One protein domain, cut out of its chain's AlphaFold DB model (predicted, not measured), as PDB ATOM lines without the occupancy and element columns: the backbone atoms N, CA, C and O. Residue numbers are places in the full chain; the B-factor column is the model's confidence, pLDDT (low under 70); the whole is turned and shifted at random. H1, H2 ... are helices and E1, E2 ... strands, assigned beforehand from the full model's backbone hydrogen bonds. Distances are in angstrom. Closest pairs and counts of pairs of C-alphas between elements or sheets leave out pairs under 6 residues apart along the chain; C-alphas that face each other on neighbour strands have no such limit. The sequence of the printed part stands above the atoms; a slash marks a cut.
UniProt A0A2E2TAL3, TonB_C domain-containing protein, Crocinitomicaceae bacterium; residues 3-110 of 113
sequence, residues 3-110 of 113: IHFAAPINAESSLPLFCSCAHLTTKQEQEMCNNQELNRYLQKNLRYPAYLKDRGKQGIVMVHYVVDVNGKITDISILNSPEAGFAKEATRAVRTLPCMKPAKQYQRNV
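What this domain is: This is residues 3 to 110 of the 113 residues of the protein "TonB_C domain-containing protein" of Crocinitomicaceae bacterium (UniProt A0A2E2TAL3). A long two-stranded hairpin, E1 and E2, has helix H3 packed on it, while the longest helix, H1, runs at a distance from both strands. The small helix H2 lies toward one end of the rod, and the short hairpin E3 and E4 toward the other. The 108 printed residues hold three named helices and four named strands, in the order H1, H2, E1, E2, H3, E3, E4; both sheets, E1 - E2 and E3 - E4, are antiparallel and the class is mixed. The whole is compact, with a radius of gyration of the C-alphas of 14.8 A, and spans 49 by 22 by 21 A.

Where its parts are: Residues 3 to 26 hold no named element. H1, residues 27 to 45, is 26.5 A long, from C-alpha 27 at (153.686, 165.735, 82.457). H2 is residues 50 to 53. E1, residues 61 to 67, is 18.7 A long, and E2, residues 73 to 80, 18.8 A. H3, residues 84 to 95, is 16.6 A long. E3 is residues 103 to 105, and E4, residues 108 to 110, ends at C-alpha 110 (146.953, 174.153, 96.406).

How they stand to each other: Residues 3 to 4 pair in parallel with residues 61 to 62 of E1. In the hairpin E1 and E2, N 64 and O 77 are 2.8 A apart, within hydrogen-bond range. The closest C-alphas of E2 and H3 are those of Ile 73 and Arg 95, 6.5 A. H1 and H3 are close but not clearly touching, Asn 45 to Ala 93 being their closest C-alphas at 6.5 A, at a steep tilt of 59 degrees. H1 is apart from E1 and E2. In the hairpin E3 and E4, N 105 and O 108 are 2.9 A apart, within hydrogen-bond range. Every O i to N i+4 pair is within hydrogen-bond range in H1 and H3; H2 is too short for one.

The domain as a whole: The C-alphas of Asp 54 and Tyr 106 are the farthest apart, 49.9 A. The printed part has no cut, and no link is long. Residues 3 to 16 and 102 to 110 have pLDDT under 70.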
ATOM      1  N   ILE A   3     154.024 151.151  98.050       56.34
ATOM      2  CA  ILE A   3     153.233 152.301  98.486       56.34
ATOM      3  C   ILE A   3     152.731 152.983  97.224       56.34
ATOM      4  O   ILE A   3     153.530 153.391  96.385       56.34
ATOM      5  N   HIS A   4     151.412 153.058  97.080       54.16
ATOM      6  CA  HIS A   4     150.759 153.711  95.951       54.16
ATOM      7  C   HIS A   4     150.216 155.069  96.400       54.16
ATOM      8  O   HIS A   4     149.642 155.170  97.485       54.16
ATOM      9  N   PHE A   5     150.382 156.086  95.554       54.88
ATOM     10  CA  PHE A   5     149.883 157.445  95.772       54.88
ATOM     11  C   PHE A   5     148.500 157.525  95.154       54.88
ATOM     12  O   PHE A   5     148.342 157.291  93.956       54.88
ATOM     13  N   ALA A   6     147.500 157.838  95.969       45.53
ATOM     14  CA  ALA A   6     146.231 158.305  95.447       45.53
ATOM     15  C   ALA A   6     146.380 159.800  95.138       45.53
ATOM     16  O   ALA A   6     146.923 160.542  95.949       45.53
ATOM     17  N   ALA A   7     145.945 160.212  93.953       46.84
ATOM     18  CA  ALA A   7     145.764 161.613  93.596       46.84
ATOM     19  C   ALA A   7     144.258 161.917  93.567       46.84
ATOM     20  O   ALA A   7     143.468 161.001  93.296       46.84
ATOM     21  N   PRO A   8     143.830 163.172  93.779       39.66
ATOM     22  CA  PRO A   8     142.424 163.503  93.709       39.66
ATOM     23  C   PRO A   8     141.950 163.396  92.265       39.66
ATOM     24  O   PRO A   8     142.619 163.802  91.316       39.66
ATOM     25  N   ILE A   9     140.730 162.893  92.138       44.19
ATOM     26  CA  ILE A   9     140.026 162.527  90.901       44.19
ATOM     27  C   ILE A   9     139.761 163.727  89.963       44.19
ATOM     28  O   ILE A   9     139.321 163.550  88.832       44.19
ATOM     29  N   ASN A  10     140.065 164.951  90.411       46.53
ATOM     30  CA  ASN A  10     139.693 166.212  89.772       46.53
ATOM     31  C   ASN A  10     140.955 167.032  89.424       46.53
ATOM     32  O   ASN A  10     141.173 168.100  89.994       46.53
ATOM     33  N   ALA A  11     141.843 166.525  88.564       45.97
ATOM     34  CA  ALA A  11     143.157 167.138  88.342       45.97
ATOM     35  C   ALA A  11     143.352 167.687  86.916       45.97
ATOM     36  O   ALA A  11     143.955 167.050  86.056       45.97
ATOM     37  N   GLU A  12     142.944 168.943  86.722       45.25
ATOM     38  CA  GLU A  12     143.660 169.882  85.835       45.25
ATOM     39  C   GLU A  12     144.904 170.478  86.552       45.25
ATOM     40  O   GLU A  12     145.670 171.265  86.001       45.25
ATOM     41  N   SER A  13     145.140 170.059  87.799       51.38
ATOM     42  CA  SER A  13     146.155 170.566  88.724       51.38
ATOM     43  C   SER A  13     147.350 169.609  88.809       51.38
ATOM     44  O   SER A  13     147.185 168.413  89.043       51.38
ATOM     45  N   SER A  14     148.565 170.133  88.610       58.62
ATOM     46  CA  SER A  14     149.836 169.381  88.691       58.62
ATOM     47  C   SER A  14     149.975 168.581  89.997       58.62
ATOM     48  O   SER A  14     149.678 169.104  91.066       58.62
ATOM     49  N   LEU A  15     150.430 167.324  89.916       64.56
ATOM     50  CA  LEU A  15     150.661 166.470  91.088       64.56
ATOM     51  C   LEU A  15     151.781 167.039  91.979       64.56
ATOM     52  O   LEU A  15     152.657 167.747  91.477       64.56
ATOM     53  N   PRO A  16     151.809 166.715  93.283       69.12
ATOM     54  CA  PRO A  16     152.986 166.962  94.102       69.12
ATOM     55  C   PRO A  16     154.170 166.158  93.556       69.12
ATOM     56  O   PRO A  16     154.087 164.939  93.412       69.12
ATOM     57  N   LEU A  17     155.271 166.843  93.255       79.88
ATOM     58  CA  LEU A  17     156.465 166.244  92.653       79.88
ATOM     59  C   LEU A  17     157.650 166.353  93.604       79.88
ATOM     60  O   LEU A  17     157.787 167.347  94.319       79.88
ATOM     61  N   PHE A  18     158.571 165.393  93.565       83.81
ATOM     62  CA  PHE A  18     159.899 165.609  94.142       83.81
ATOM     63  C   PHE A  18     160.536 166.869  93.536       83.81
ATOM     64  O   PHE A  18     160.448 167.106  92.331       83.81
ATOM     65  N   CYS A  19     161.211 167.678  94.360       83.06
ATOM     66  CA  CYS A  19     161.851 168.914  93.894       83.06
ATOM     67  C   CYS A  19     162.863 168.669  92.759       83.06
ATOM     68  O   CYS A  19     163.002 169.519  91.880       83.06
ATOM     69  N   SER A  20     163.505 167.497  92.734       84.88
ATOM     70  CA  SER A  20     164.382 167.068  91.642       84.88
ATOM     71  C   SER A  20     163.647 166.845  90.323       84.88
ATOM     72  O   SER A  20     164.280 166.975  89.293       84.88
ATOM     73  N   CYS A  21     162.343 166.573  90.314       86.12
ATOM     74  CA  CYS A  21     161.554 166.326  89.102       86.12
ATOM     75  C   CYS A  21     160.857 167.585  88.564       86.12
ATOM     76  O   CYS A  21     160.343 167.587  87.450       86.12
ATOM     77  N   ALA A  22     160.856 168.677  89.331       81.06
ATOM     78  CA  ALA A  22     160.120 169.897  88.999       81.06
ATOM     79  C   ALA A  22     160.708 170.710  87.828       81.06
ATOM     80  O   ALA A  22     160.070 171.654  87.371       81.06
ATOM     81  N   HIS A  23     161.919 170.382  87.368       84.44
ATOM     82  CA  HIS A  23     162.565 171.039  86.225       84.44
ATOM     83  C   HIS A  23     162.090 170.493  84.867       84.44
ATOM     84  O   HIS A  23     162.394 171.085  83.835       84.44
ATOM     85  N   LEU A  24     161.372 169.366  84.867       86.25
ATOM     86  CA  LEU A  24     160.866 168.715  83.662       86.25
ATOM     87  C   LEU A  24     159.644 169.468  83.129       86.25
ATOM     88  O   LEU A  24     158.831 169.977  83.904       86.25
ATOM     89  N   THR A  25     159.512 169.542  81.807       81.62
ATOM     90  CA  THR A  25     158.481 170.351  81.135       81.62
ATOM     91  C   THR A  25     157.250 169.539  80.759       81.62
ATOM     92  O   THR A  25     156.152 170.095  80.700       81.62
ATOM     93  N   THR A  26     157.401 168.232  80.537       85.25
ATOM     94  CA  THR A  26     156.286 167.362  80.163       85.25
ATOM     95  C   THR A  26     155.718 166.625  81.372       85.25
ATOM     96  O   THR A  26     156.439 166.168  82.261       85.25
ATOM     97  N   LYS A  27     154.391 166.462  81.392       80.31
ATOM     98  CA  LYS A  27     153.686 165.735  82.457       80.31
ATOM     99  C   LYS A  27     154.151 164.274  82.564       80.31
ATOM    100  O   LYS A  27     154.319 163.768  83.667       80.31
ATOM    101  N   GLN A  28     154.405 163.622  81.429       84.69
ATOM    102  CA  GLN A  28     154.856 162.227  81.392       84.69
ATOM    103  C   GLN A  28     156.237 162.048  82.038       84.69
ATOM    104  O   GLN A  28     156.423 161.148  82.857       84.69
ATOM    105  N   GLU A  29     157.198 162.923  81.729       86.75
ATOM    106  CA  GLU A  29     158.530 162.872  82.344       86.75
ATOM    107  C   GLU A  29     158.463 163.166  83.846       86.75
ATOM    108  O   GLU A  29     159.132 162.500  84.636       86.75
ATOM    109  N   GLN A  30     157.630 164.128  84.253       85.31
ATOM    110  CA  GLN A  30     157.406 164.448  85.663       85.31
ATOM    111  C   GLN A  30     156.874 163.242  86.442       85.31
ATOM    112  O   GLN A  30     157.421 162.912  87.492       85.31
ATOM    113  N   GLU A  31     155.848 162.563  85.925       83.69
ATOM    114  CA  GLU A  31     155.271 161.364  86.544       83.69
ATOM    115  C   GLU A  31     156.299 160.229  86.641       83.69
ATOM    116  O   GLU A  31     156.460 159.621  87.703       83.69
ATOM    117  N   MET A  32     157.050 159.982  85.565       86.81
ATOM    118  CA  MET A  32     158.095 158.959  85.544       86.81
ATOM    119  C   MET A  32     159.198 159.256  86.566       86.81
ATOM    120  O   MET A  32     159.541 158.385  87.368       86.81
ATOM    121  N   CYS A  33     159.718 160.486  86.582       89.25
ATOM    122  CA  CYS A  33     160.733 160.916  87.538       89.25
ATOM    123  C   CYS A  33     160.220 160.816  88.977       89.25
ATOM    124  O   CYS A  33     160.909 160.284  89.845       89.25
ATOM    125  N   ASN A  34     158.991 161.270  89.233       86.94
ATOM    126  CA  ASN A  34     158.400 161.251  90.566       86.94
ATOM    127  C   ASN A  34     158.297 159.827  91.121       86.94
ATOM    128  O   ASN A  34     158.720 159.564  92.248       86.94
ATOM    129  N   ASN A  35     157.809 158.895  90.302       85.75
ATOM    130  CA  ASN A  35     157.709 157.486  90.673       85.75
ATOM    131  C   ASN A  35     159.091 156.859  90.907       85.75
ATOM    132  O   ASN A  35     159.272 156.073  91.839       85.75
ATOM    133  N   GLN A  36     160.090 157.221  90.100       89.50
ATOM    134  CA  GLN A  36     161.462 156.741  90.271       89.50
ATOM    135  C   GLN A  36     162.116 157.262  91.554       89.50
ATOM    136  O   GLN A  36     162.705 156.474  92.295       89.50
ATOM    137  N   GLU A  37     162.027 158.565  91.826       89.19
ATOM    138  CA  GLU A  37     162.615 159.176  93.023       89.19
ATOM    139  C   GLU A  37     161.982 158.644  94.292       89.19
ATOM    140  O   GLU A  37     162.680 158.303  95.247       89.19
ATOM    141  N   LEU A  38     160.664 158.495  94.277       85.88
ATOM    142  CA  LEU A  38     159.971 157.869  95.372       85.88
ATOM    143  C   LEU A  38     160.441 156.427  95.582       85.88
ATOM    144  O   LEU A  38     160.827 156.080  96.696       85.88
ATOM    145  N   ASN A  39     160.426 155.586  94.547       86.75
ATOM    146  CA  ASN A  39     160.848 154.193  94.687       86.75
ATOM    147  C   ASN A  39     162.281 154.101  95.211       86.75
ATOM    148  O   ASN A  39     162.567 153.323  96.121       86.75
ATOM    149  N   ARG A  40     163.173 154.958  94.708       89.31
ATOM    150  CA  ARG A  40     164.549 155.067  95.191       89.31
ATOM    151  C   ARG A  40     164.608 155.494  96.655       89.31
ATOM    152  O   ARG A  40     165.390 154.935  97.425       89.31
ATOM    153  N   TYR A  41     163.807 156.478  97.051       90.00
ATOM    154  CA  TYR A  41     163.735 156.946  98.426       90.00
ATOM    155  C   TYR A  41     163.240 155.839  99.359       90.00
ATOM    156  O   TYR A  41     163.865 155.587 100.391       90.00
ATOM    157  N   LEU A  42     162.158 155.154  98.985       86.44
ATOM    158  CA  LEU A  42     161.577 154.061  99.754       86.44
ATOM    159  C   LEU A  42     162.564 152.903  99.882       86.44
ATOM    160  O   LEU A  42     162.816 152.460 100.992       86.44
ATOM    161  N   GLN A  43     163.224 152.475  98.807       86.81
ATOM    162  CA  GLN A  43     164.236 151.414  98.889       86.81
ATOM    163  C   GLN A  43     165.370 151.737  99.876       86.81
ATOM    164  O   GLN A  43     165.883 150.836 100.533       86.81
ATOM    165  N   LYS A  44     165.750 153.014 100.004       89.06
ATOM    166  CA  LYS A  44     166.818 153.451 100.916       89.06
ATOM    167  C   LYS A  44     166.351 153.678 102.352       89.06
ATOM    168  O   LYS A  44     167.131 153.481 103.279       89.06
ATOM    169  N   ASN A  45     165.117 154.142 102.547       89.81
ATOM    170  CA  ASN A  45     164.643 154.629 103.845       89.81
ATOM    171  C   ASN A  45     163.617 153.717 104.514       89.81
ATOM    172  O   ASN A  45     163.417 153.854 105.720       89.81
ATOM    173  N   LEU A  46     162.971 152.816 103.772       88.00
ATOM    174  CA  LEU A  46     161.955 151.904 104.282       88.00
ATOM    175  C   LEU A  46     162.621 150.765 105.059       88.00
ATOM    176  O   LEU A  46     163.451 150.016 104.546       88.00
ATOM    177  N   ARG A  47     162.245 150.629 106.324       90.19
ATOM    178  CA  ARG A  47     162.780 149.650 107.263       90.19
ATOM    179  C   ARG A  47     161.763 148.560 107.483       90.19
ATOM    180  O   ARG A  47     160.799 148.728 108.220       90.19
ATOM    181  N   TYR A  48     162.012 147.411 106.885       88.25
ATOM    182  CA  TYR A  48     161.169 146.257 107.117       88.25
ATOM    183  C   TYR A  48     161.240 145.851 108.617       88.25
ATOM    184  O   TYR A  48     162.326 145.500 109.086       88.25
ATOM    185  N   PRO A  49     160.125 145.850 109.385       89.56
ATOM    186  CA  PRO A  49     160.149 145.483 110.805       89.56
ATOM    187  C   PRO A  49     160.571 144.023 111.030       89.56
ATOM    188  O   PRO A  49     159.979 143.117 110.446       89.56
ATOM    189  N   ALA A  50     161.553 143.781 111.909       90.19
ATOM    190  CA  ALA A  50     162.142 142.450 112.125       90.19
ATOM    191  C   ALA A  50     161.092 141.367 112.438       90.19
ATOM    192  O   ALA A  50     161.029 140.353 111.757       90.19
ATOM    193  N   TYR A  51     160.164 141.650 113.356       89.31
ATOM    194  CA  TYR A  51     159.122 140.697 113.752       89.31
ATOM    195  C   TYR A  51     158.153 140.302 112.618       89.31
ATOM    196  O   TYR A  51     157.529 139.245 112.683       89.31
ATOM    197  N   LEU A  52     157.992 141.146 111.591       89.44
ATOM    198  CA  LEU A  52     157.205 140.813 110.399       89.44
ATOM    199  C   LEU A  52     158.028 139.975 109.416       89.44
ATOM    200  O   LEU A  52     157.465 139.138 108.713       89.44
ATOM    201  N   LYS A  53     159.353 140.175 109.408       88.50
ATOM    202  CA  LYS A  53     160.292 139.505 108.507       88.50
ATOM    203  C   LYS A  53     160.447 138.061 108.941       88.50
ATOM    204  O   LYS A  53     160.315 137.166 108.117       88.50
ATOM    205  N   ASP A  54     160.616 137.857 110.243       90.88
ATOM    206  CA  ASP A  54     160.721 136.537 110.866       90.88
ATOM    207  C   ASP A  54     159.442 135.712 110.663       90.88
ATOM    208  O   ASP A  54     159.482 134.491 110.567       90.88
ATOM    209  N   ARG A  55     158.292 136.389 110.538       90.81
ATOM    210  CA  ARG A  55     156.985 135.776 110.252       90.81
ATOM    211  C   ARG A  55     156.669 135.661 108.757       90.81
ATOM    212  O   ARG A  55     155.553 135.275 108.418       90.81
ATOM    213  N   GLY A  56     157.592 136.045 107.872       88.94
ATOM    214  CA  GLY A  56     157.408 135.980 106.419       88.94
ATOM    215  C   GLY A  56     156.232 136.808 105.889       88.94
ATOM    216  O   GLY A  56     155.688 136.497 104.832       88.94
ATOM    217  N   LYS A  57     155.791 137.843 106.616       88.56
ATOM    218  CA  LYS A  57     154.602 138.623 106.245       88.56
ATOM    219  C   LYS A  57     154.874 139.470 105.008       88.56
ATOM    220  O   LYS A  57     155.955 140.011 104.827       88.56
ATOM    221  N   GLN A  58     153.909 139.636 104.122       84.75
ATOM    222  CA  GLN A  58     154.083 140.479 102.939       84.75
ATOM    223  C   GLN A  58     152.762 141.150 102.583       84.75
ATOM    224  O   GLN A  58     151.699 140.739 103.039       84.75
ATOM    225  N   GLY A  59     152.848 142.204 101.780       84.44
ATOM    226  CA  GLY A  59     151.687 142.843 101.177       84.44
ATOM    227  C   GLY A  59     151.926 144.305 100.824       84.44
ATOM    228  O   GLY A  59     153.061 144.803 100.857       84.44
ATOM    229  N   ILE A  60     150.832 144.959 100.445       84.12
ATOM    230  CA  ILE A  60     150.788 146.319  99.903       84.12
ATOM    231  C   ILE A  60     150.225 147.245 100.978       84.12
ATOM    232  O   ILE A  60     149.227 146.912 101.615       84.12
ATOM    233  N   VAL A  61     150.868 148.395 101.182       85.81
ATOM    234  CA  VAL A  61     150.386 149.419 102.114       85.81
ATOM    235  C   VAL A  61     149.959 150.623 101.300       85.81
ATOM    236  O   VAL A  61     150.778 151.255 100.641       85.81
ATOM    237  N   MET A  62     148.679 150.961 101.360       83.56
ATOM    238  CA  MET A  62     148.166 152.161 100.716       83.56
ATOM    239  C   MET A  62     148.184 153.301 101.724       83.56
ATOM    240  O   MET A  62     147.519 153.236 102.762       83.56
ATOM    241  N   VAL A  63     148.965 154.331 101.413       84.38
ATOM    242  CA  VAL A  63     149.098 155.536 102.227       84.38
ATOM    243  C   VAL A  63     148.552 156.706 101.435       84.38
ATOM    244  O   VAL A  63     148.899 156.901 100.276       84.38
ATOM    245  N   HIS A  64     147.724 157.493 102.091       82.62
ATOM    246  CA  HIS A  64     147.222 158.754 101.596       82.62
ATOM    247  C   HIS A  64     147.848 159.872 102.426       82.62
ATOM    248  O   HIS A  64     148.036 159.724 103.633       82.62
ATOM    249  N   TYR A  65     148.220 160.977 101.795       83.88
ATOM    250  CA  TYR A  65     148.773 162.134 102.487       83.88
ATOM    251  C   TYR A  65     148.608 163.382 101.635       83.88
ATOM    252  O   TYR A  65     148.522 163.308 100.415       83.88
ATOM    253  N   VAL A  66     148.612 164.530 102.295       79.06
ATOM    254  CA  VAL A  66     148.489 165.834 101.653       79.06
ATOM    255  C   VAL A  66     149.859 166.482 101.572       79.06
ATOM    256  O   VAL A  66     150.634 166.425 102.525       79.06
ATOM    257  N   VAL A  67     150.161 167.122 100.447       80.06
ATOM    258  CA  VAL A  67     151.292 168.055 100.356       80.06
ATOM    259  C   VAL A  67     150.737 169.468 100.451       80.06
ATOM    260  O   VAL A  67     149.933 169.881  99.614       80.06
ATOM    261  N   ASP A  68     151.128 170.189 101.500       75.00
ATOM    262  CA  ASP A  68     150.702 171.562 101.741       75.00
ATOM    263  C   ASP A  68     151.344 172.540 100.742       75.00
ATOM    264  O   ASP A  68     152.244 172.196  99.977       75.00
ATOM    265  N   VAL A  69     150.910 173.801 100.779       71.50
ATOM    266  CA  VAL A  69     151.398 174.873  99.892       71.50
ATOM    267  C   VAL A  69     152.884 175.210 100.053       71.50
ATOM    268  O   VAL A  69     153.442 175.889  99.190       71.50
ATOM    269  N   ASN A  70     153.514 174.755 101.136       74.19
ATOM    270  CA  ASN A  70     154.933 174.928 101.421       74.19
ATOM    271  C   ASN A  70     155.758 173.707 100.980       74.19
ATOM    272  O   ASN A  70     156.982 173.732 101.099       74.19
ATOM    273  N   GLY A  71     155.116 172.649 100.469       73.75
ATOM    274  CA  GLY A  71     155.789 171.405 100.103       73.75
ATOM    275  C   GLY A  71     156.014 170.448 101.273       73.75
ATOM    276  O   GLY A  71     156.818 169.521 101.166       73.75
ATOM    277  N   LYS A  72     155.341 170.674 102.405       80.94
ATOM    278  CA  LYS A  72     155.394 169.817 103.587       80.94
ATOM    279  C   LYS A  72     154.268 168.795 103.541       80.94
ATOM    280  O   LYS A  72     153.146 169.098 103.152       80.94
ATOM    281  N   ILE A  73     154.564 167.586 103.997       84.06
ATOM    282  CA  ILE A  73     153.565 166.527 104.098       84.06
ATOM    283  C   ILE A  73     152.727 166.702 105.366       84.06
ATOM    284  O   ILE A  73     153.258 166.815 106.476       84.06
ATOM    285  N   THR A  74     151.411 166.681 105.193       81.75
ATOM    286  CA  THR A  74     150.383 166.755 106.233       81.75
ATOM    287  C   THR A  74     149.330 165.663 106.016       81.75
ATOM    288  O   THR A  74     149.353 164.956 105.012       81.75
ATOM    289  N   ASP A  75     148.430 165.475 106.986       82.56
ATOM    290  CA  ASP A  75     147.246 164.603 106.869       82.56
ATOM    291  C   ASP A  75     147.514 163.182 106.338       82.56
ATOM    292  O   ASP A  75     146.827 162.683 105.448       82.56
ATOM    293  N   ILE A  76     148.530 162.517 106.895       86.25
ATOM    294  CA  ILE A  76     148.874 161.140 106.526       86.25
ATOM    295  C   ILE A  76     147.844 160.174 107.118       86.25
ATOM    296  O   ILE A  76     147.705 160.084 108.341       86.25
ATOM    297  N   SER A  77     147.188 159.405 106.259       85.62
ATOM    298  CA  SER A  77     146.240 158.351 106.604       85.62
ATOM    299  C   SER A  77     146.604 157.037 105.908       85.62
ATOM    300  O   SER A  77     147.132 157.005 104.798       85.62
ATOM    301  N   ILE A  78     146.350 155.918 106.581       88.56
ATOM    302  CA  ILE A  78     146.555 154.580 106.017       88.56
ATOM    303  C   ILE A  78     145.214 154.106 105.472       88.56
ATOM    304  O   ILE A  78     144.276 153.915 106.241       88.56
ATOM    305  N   LEU A  79     145.132 153.925 104.155       85.38
ATOM    306  CA  LEU A  79     143.934 153.412 103.489       85.38
ATOM    307  C   LEU A  79     143.840 151.893 103.623       85.38
ATOM    308  O   LEU A  79     142.760 151.347 103.815       85.38
ATOM    309  N   ASN A  80     144.982 151.210 103.523       86.75
ATOM    310  CA  ASN A  80     145.058 149.762 103.661       86.75
ATOM    311  C   ASN A  80     146.444 149.343 104.157       86.75
ATOM    312  O   ASN A  80     147.455 149.885 103.710       86.75
ATOM    313  N   SER A  81     146.503 148.362 105.055       88.56
ATOM    314  CA  SER A  81     147.755 147.738 105.484       88.56
ATOM    315  C   SER A  81     147.499 146.318 105.988       88.56
ATOM    316  O   SER A  81     146.603 146.132 106.810       88.56
ATOM    317  N   PRO A  82     148.309 145.325 105.585       87.94
ATOM    318  CA  PRO A  82     148.116 143.943 106.013       87.94
ATOM    319  C   PRO A  82     148.522 143.717 107.475       87.94
ATOM    320  O   PRO A  82     148.029 142.799 108.116       87.94
ATOM    321  N   GLU A  83     149.422 144.544 108.013       90.56
ATOM    322  CA  GLU A  83     149.875 144.468 109.405       90.56
ATOM    323  C   GLU A  83     150.122 145.880 109.953       90.56
ATOM    324  O   GLU A  83     150.580 146.776 109.233       90.56
ATOM    325  N   ALA A  84     149.888 146.088 111.251       89.38
ATOM    326  CA  ALA A  84     150.087 147.392 111.896       89.38
ATOM    327  C   ALA A  84     151.551 147.879 111.844       89.38
ATOM    328  O   ALA A  84     151.815 149.081 111.803       89.38
ATOM    329  N   GLY A  85     152.521 146.956 111.799       89.38
ATOM    330  CA  GLY A  85     153.941 147.308 111.686       89.38
ATOM    331  C   GLY A  85     154.300 147.948 110.359       89.38
ATOM    332  O   GLY A  85     155.067 148.908 110.339       89.38
ATOM    333  N   PHE A  86     153.714 147.461 109.263       90.50
ATOM    334  CA  PHE A  86     153.921 148.068 107.955       90.50
ATOM    335  C   PHE A  86     153.262 149.443 107.869       90.50
ATOM    336  O   PHE A  86     153.890 150.371 107.378       90.50
ATOM    337  N   ALA A  87     152.061 149.610 108.432       89.25
ATOM    338  CA  ALA A  87     151.396 150.911 108.525       89.25
ATOM    339  C   ALA A  87     152.248 151.942 109.286       89.25
ATOM    340  O   ALA A  87     152.429 153.075 108.828       89.25
ATOM    341  N   LYS A  88     152.812 151.544 110.435       91.81
ATOM    342  CA  LYS A  88     153.675 152.406 111.256       91.81
ATOM    343  C   LYS A  88     154.942 152.812 110.509       91.81
ATOM    344  O   LYS A  88     155.318 153.984 110.530       91.81
ATOM    345  N   GLU A  89     155.582 151.859 109.841       91.81
ATOM    346  CA  GLU A  89     156.785 152.131 109.065       91.81
ATOM    347  C   GLU A  89     156.501 152.999 107.836       91.81
ATOM    348  O   GLU A  89     157.215 153.968 107.593       91.81
ATOM    349  N   ALA A  90     155.435 152.705 107.092       89.88
ATOM    350  CA  ALA A  90     155.040 153.485 105.928       89.88
ATOM    351  C   ALA A  90     154.714 154.934 106.318       89.88
ATOM    352  O   ALA A  90     155.199 155.867 105.684       89.88
ATOM    353  N   THR A  91     153.996 155.138 107.430       90.44
ATOM    354  CA  THR A  91     153.737 156.478 107.985       90.44
ATOM    355  C   THR A  91     155.041 157.212 108.294       90.44
ATOM    356  O   THR A  91     155.185 158.388 107.963       90.44
ATOM    357  N   ARG A  92     156.013 156.536 108.919       92.50
ATOM    358  CA  ARG A  92     157.323 157.123 109.228       92.50
ATOM    359  C   ARG A  92     158.079 157.500 107.953       92.50
ATOM    360  O   ARG A  92     158.589 158.611 107.886       92.50
ATOM    361  N   ALA A  93     158.141 156.601 106.971       90.12
ATOM    362  CA  ALA A  93     158.842 156.821 105.709       90.12
ATOM    363  C   ALA A  93     158.242 157.993 104.918       90.12
ATOM    364  O   ALA A  93     158.984 158.836 104.423       90.12
ATOM    365  N   VAL A  94     156.909 158.088 104.861       87.69
ATOM    366  CA  VAL A  94     156.205 159.201 104.208       87.69
ATOM    367  C   VAL A  94     156.468 160.524 104.934       87.69
ATOM    368  O   VAL A  94     156.760 161.520 104.286       87.69
ATOM    369  N   ARG A  95     156.487 160.551 106.275       87.75
ATOM    370  CA  ARG A  95     156.839 161.769 107.042       87.75
ATOM    371  C   ARG A  95     158.251 162.280 106.783       87.75
ATOM    372  O   ARG A  95     158.502 163.464 106.980       87.75
ATOM    373  N   THR A  96     159.176 161.394 106.425       88.62
ATOM    374  CA  THR A  96     160.583 161.742 106.203       88.62
ATOM    375  C   THR A  96     160.904 162.024 104.740       88.62
ATOM    376  O   THR A  96     162.077 162.263 104.429       88.62
ATOM    377  N   LEU A  97     159.909 161.973 103.845       85.12
ATOM    378  CA  LEU A  97     160.105 162.285 102.433       85.12
ATOM    379  C   LEU A  97     160.758 163.670 102.287       85.12
ATOM    380  O   LEU A  97     160.433 164.602 103.029       85.12
ATOM    381  N   PRO A  98     161.720 163.800 101.363       79.94
ATOM    382  CA  PRO A  98     162.444 165.040 101.157       79.94
ATOM    383  C   PRO A  98     161.552 166.061 100.439       79.94
ATOM    384  O   PRO A  98     160.411 165.772 100.091       79.94
ATOM    385  N   CYS A  99     162.109 167.254 100.208       76.00
ATOM    386  CA  CYS A  99     161.491 168.375  99.490       76.00
ATOM    387  C   CYS A  99     160.482 167.930  98.416       76.00
ATOM    388  O   CYS A  99     160.868 167.382  97.376       76.00
ATOM    389  N   MET A 100     159.205 168.220  98.665       78.00
ATOM    390  CA  MET A 100     158.135 168.094  97.685       78.00
ATOM    391  C   MET A 100     157.759 169.481  97.175       78.00
ATOM    392  O   MET A 100     157.703 170.444  97.934       78.00
ATOM    393  N   LYS A 101     157.508 169.611  95.874       72.94
ATOM    394  CA  LYS A 101     156.872 170.802  95.322       72.94
ATOM    395  C   LYS A 101     155.358 170.667  95.484       72.94
ATOM    396  O   LYS A 101     154.818 169.616  95.136       72.94
ATOM    397  N   PRO A 102     154.683 171.708  95.997       68.19
ATOM    398  CA  PRO A 102     153.233 171.716  96.098       68.19
ATOM    399  C   PRO A 102     152.610 171.633  94.709       68.19
ATOM    400  O   PRO A 102     153.162 172.146  93.730       68.19
ATOM    401  N   ALA A 103     151.421 171.048  94.654       62.88
ATOM    402  CA  ALA A 103     150.580 171.122  93.480       62.88
ATOM    403  C   ALA A 103     150.200 172.580  93.186       62.88
ATOM    404  O   ALA A 103     149.920 173.369  94.094       62.88
ATOM    405  N   LYS A 104     150.175 172.944  91.903       61.62
ATOM    406  CA  LYS A 104     149.679 174.243  91.437       61.62
ATOM    407  C   LYS A 104     148.352 174.091  90.706       61.62
ATOM    408  O   LYS A 104     148.221 173.232  89.834       61.62
ATOM    409  N   GLN A 105     147.423 174.992  91.013       56.44
ATOM    410  CA  GLN A 105     146.166 175.189  90.299       56.44
ATOM    411  C   GLN A 105     146.018 176.683  89.993       56.44
ATOM    412  O   GLN A 105     146.105 177.511  90.898       56.44
ATOM    413  N   TYR A 106     145.861 177.037  88.712       53.28
ATOM    414  CA  TYR A 106     145.741 178.430  88.246       53.28
ATOM    415  C   TYR A 106     146.780 179.383  88.886       53.28
ATOM    416  O   TYR A 106     146.438 180.427  89.437       53.28
ATOM    417  N   GLN A 107     148.063 178.985  88.856       55.91
ATOM    418  CA  GLN A 107     149.225 179.698  89.431       55.91
ATOM    419  C   GLN A 107     149.265 179.838  90.965       55.91
ATOM    420  O   GLN A 107     150.209 180.426  91.494       55.91
ATOM    421  N   ARG A 108     148.312 179.254  91.699       53.34
ATOM    422  CA  ARG A 108     148.317 179.208  93.167       53.34
ATOM    423  C   ARG A 108     148.716 177.824  93.658       53.34
ATOM    424  O   ARG A 108     148.294 176.817  93.091       53.34
ATOM    425  N   ASN A 109     149.524 177.774  94.715       53.75
ATOM    426  CA  ASN A 109     149.809 176.516  95.397       53.75
ATOM    427  C   ASN A 109     148.516 176.035  96.067       53.75
ATOM    428  O   ASN A 109     147.873 176.804  96.786       53.75
ATOM    429  N   VAL A 110     148.142 174.782  95.830       57.38
ATOM    430  CA  VAL A 110     146.953 174.153  96.406       57.38
ATOM    431  C   VAL A 110     147.345 172.895  97.162       57.38
ATOM    432  O   VAL A 110     148.207 172.136  96.726       57.38
TER     433      VAL A 110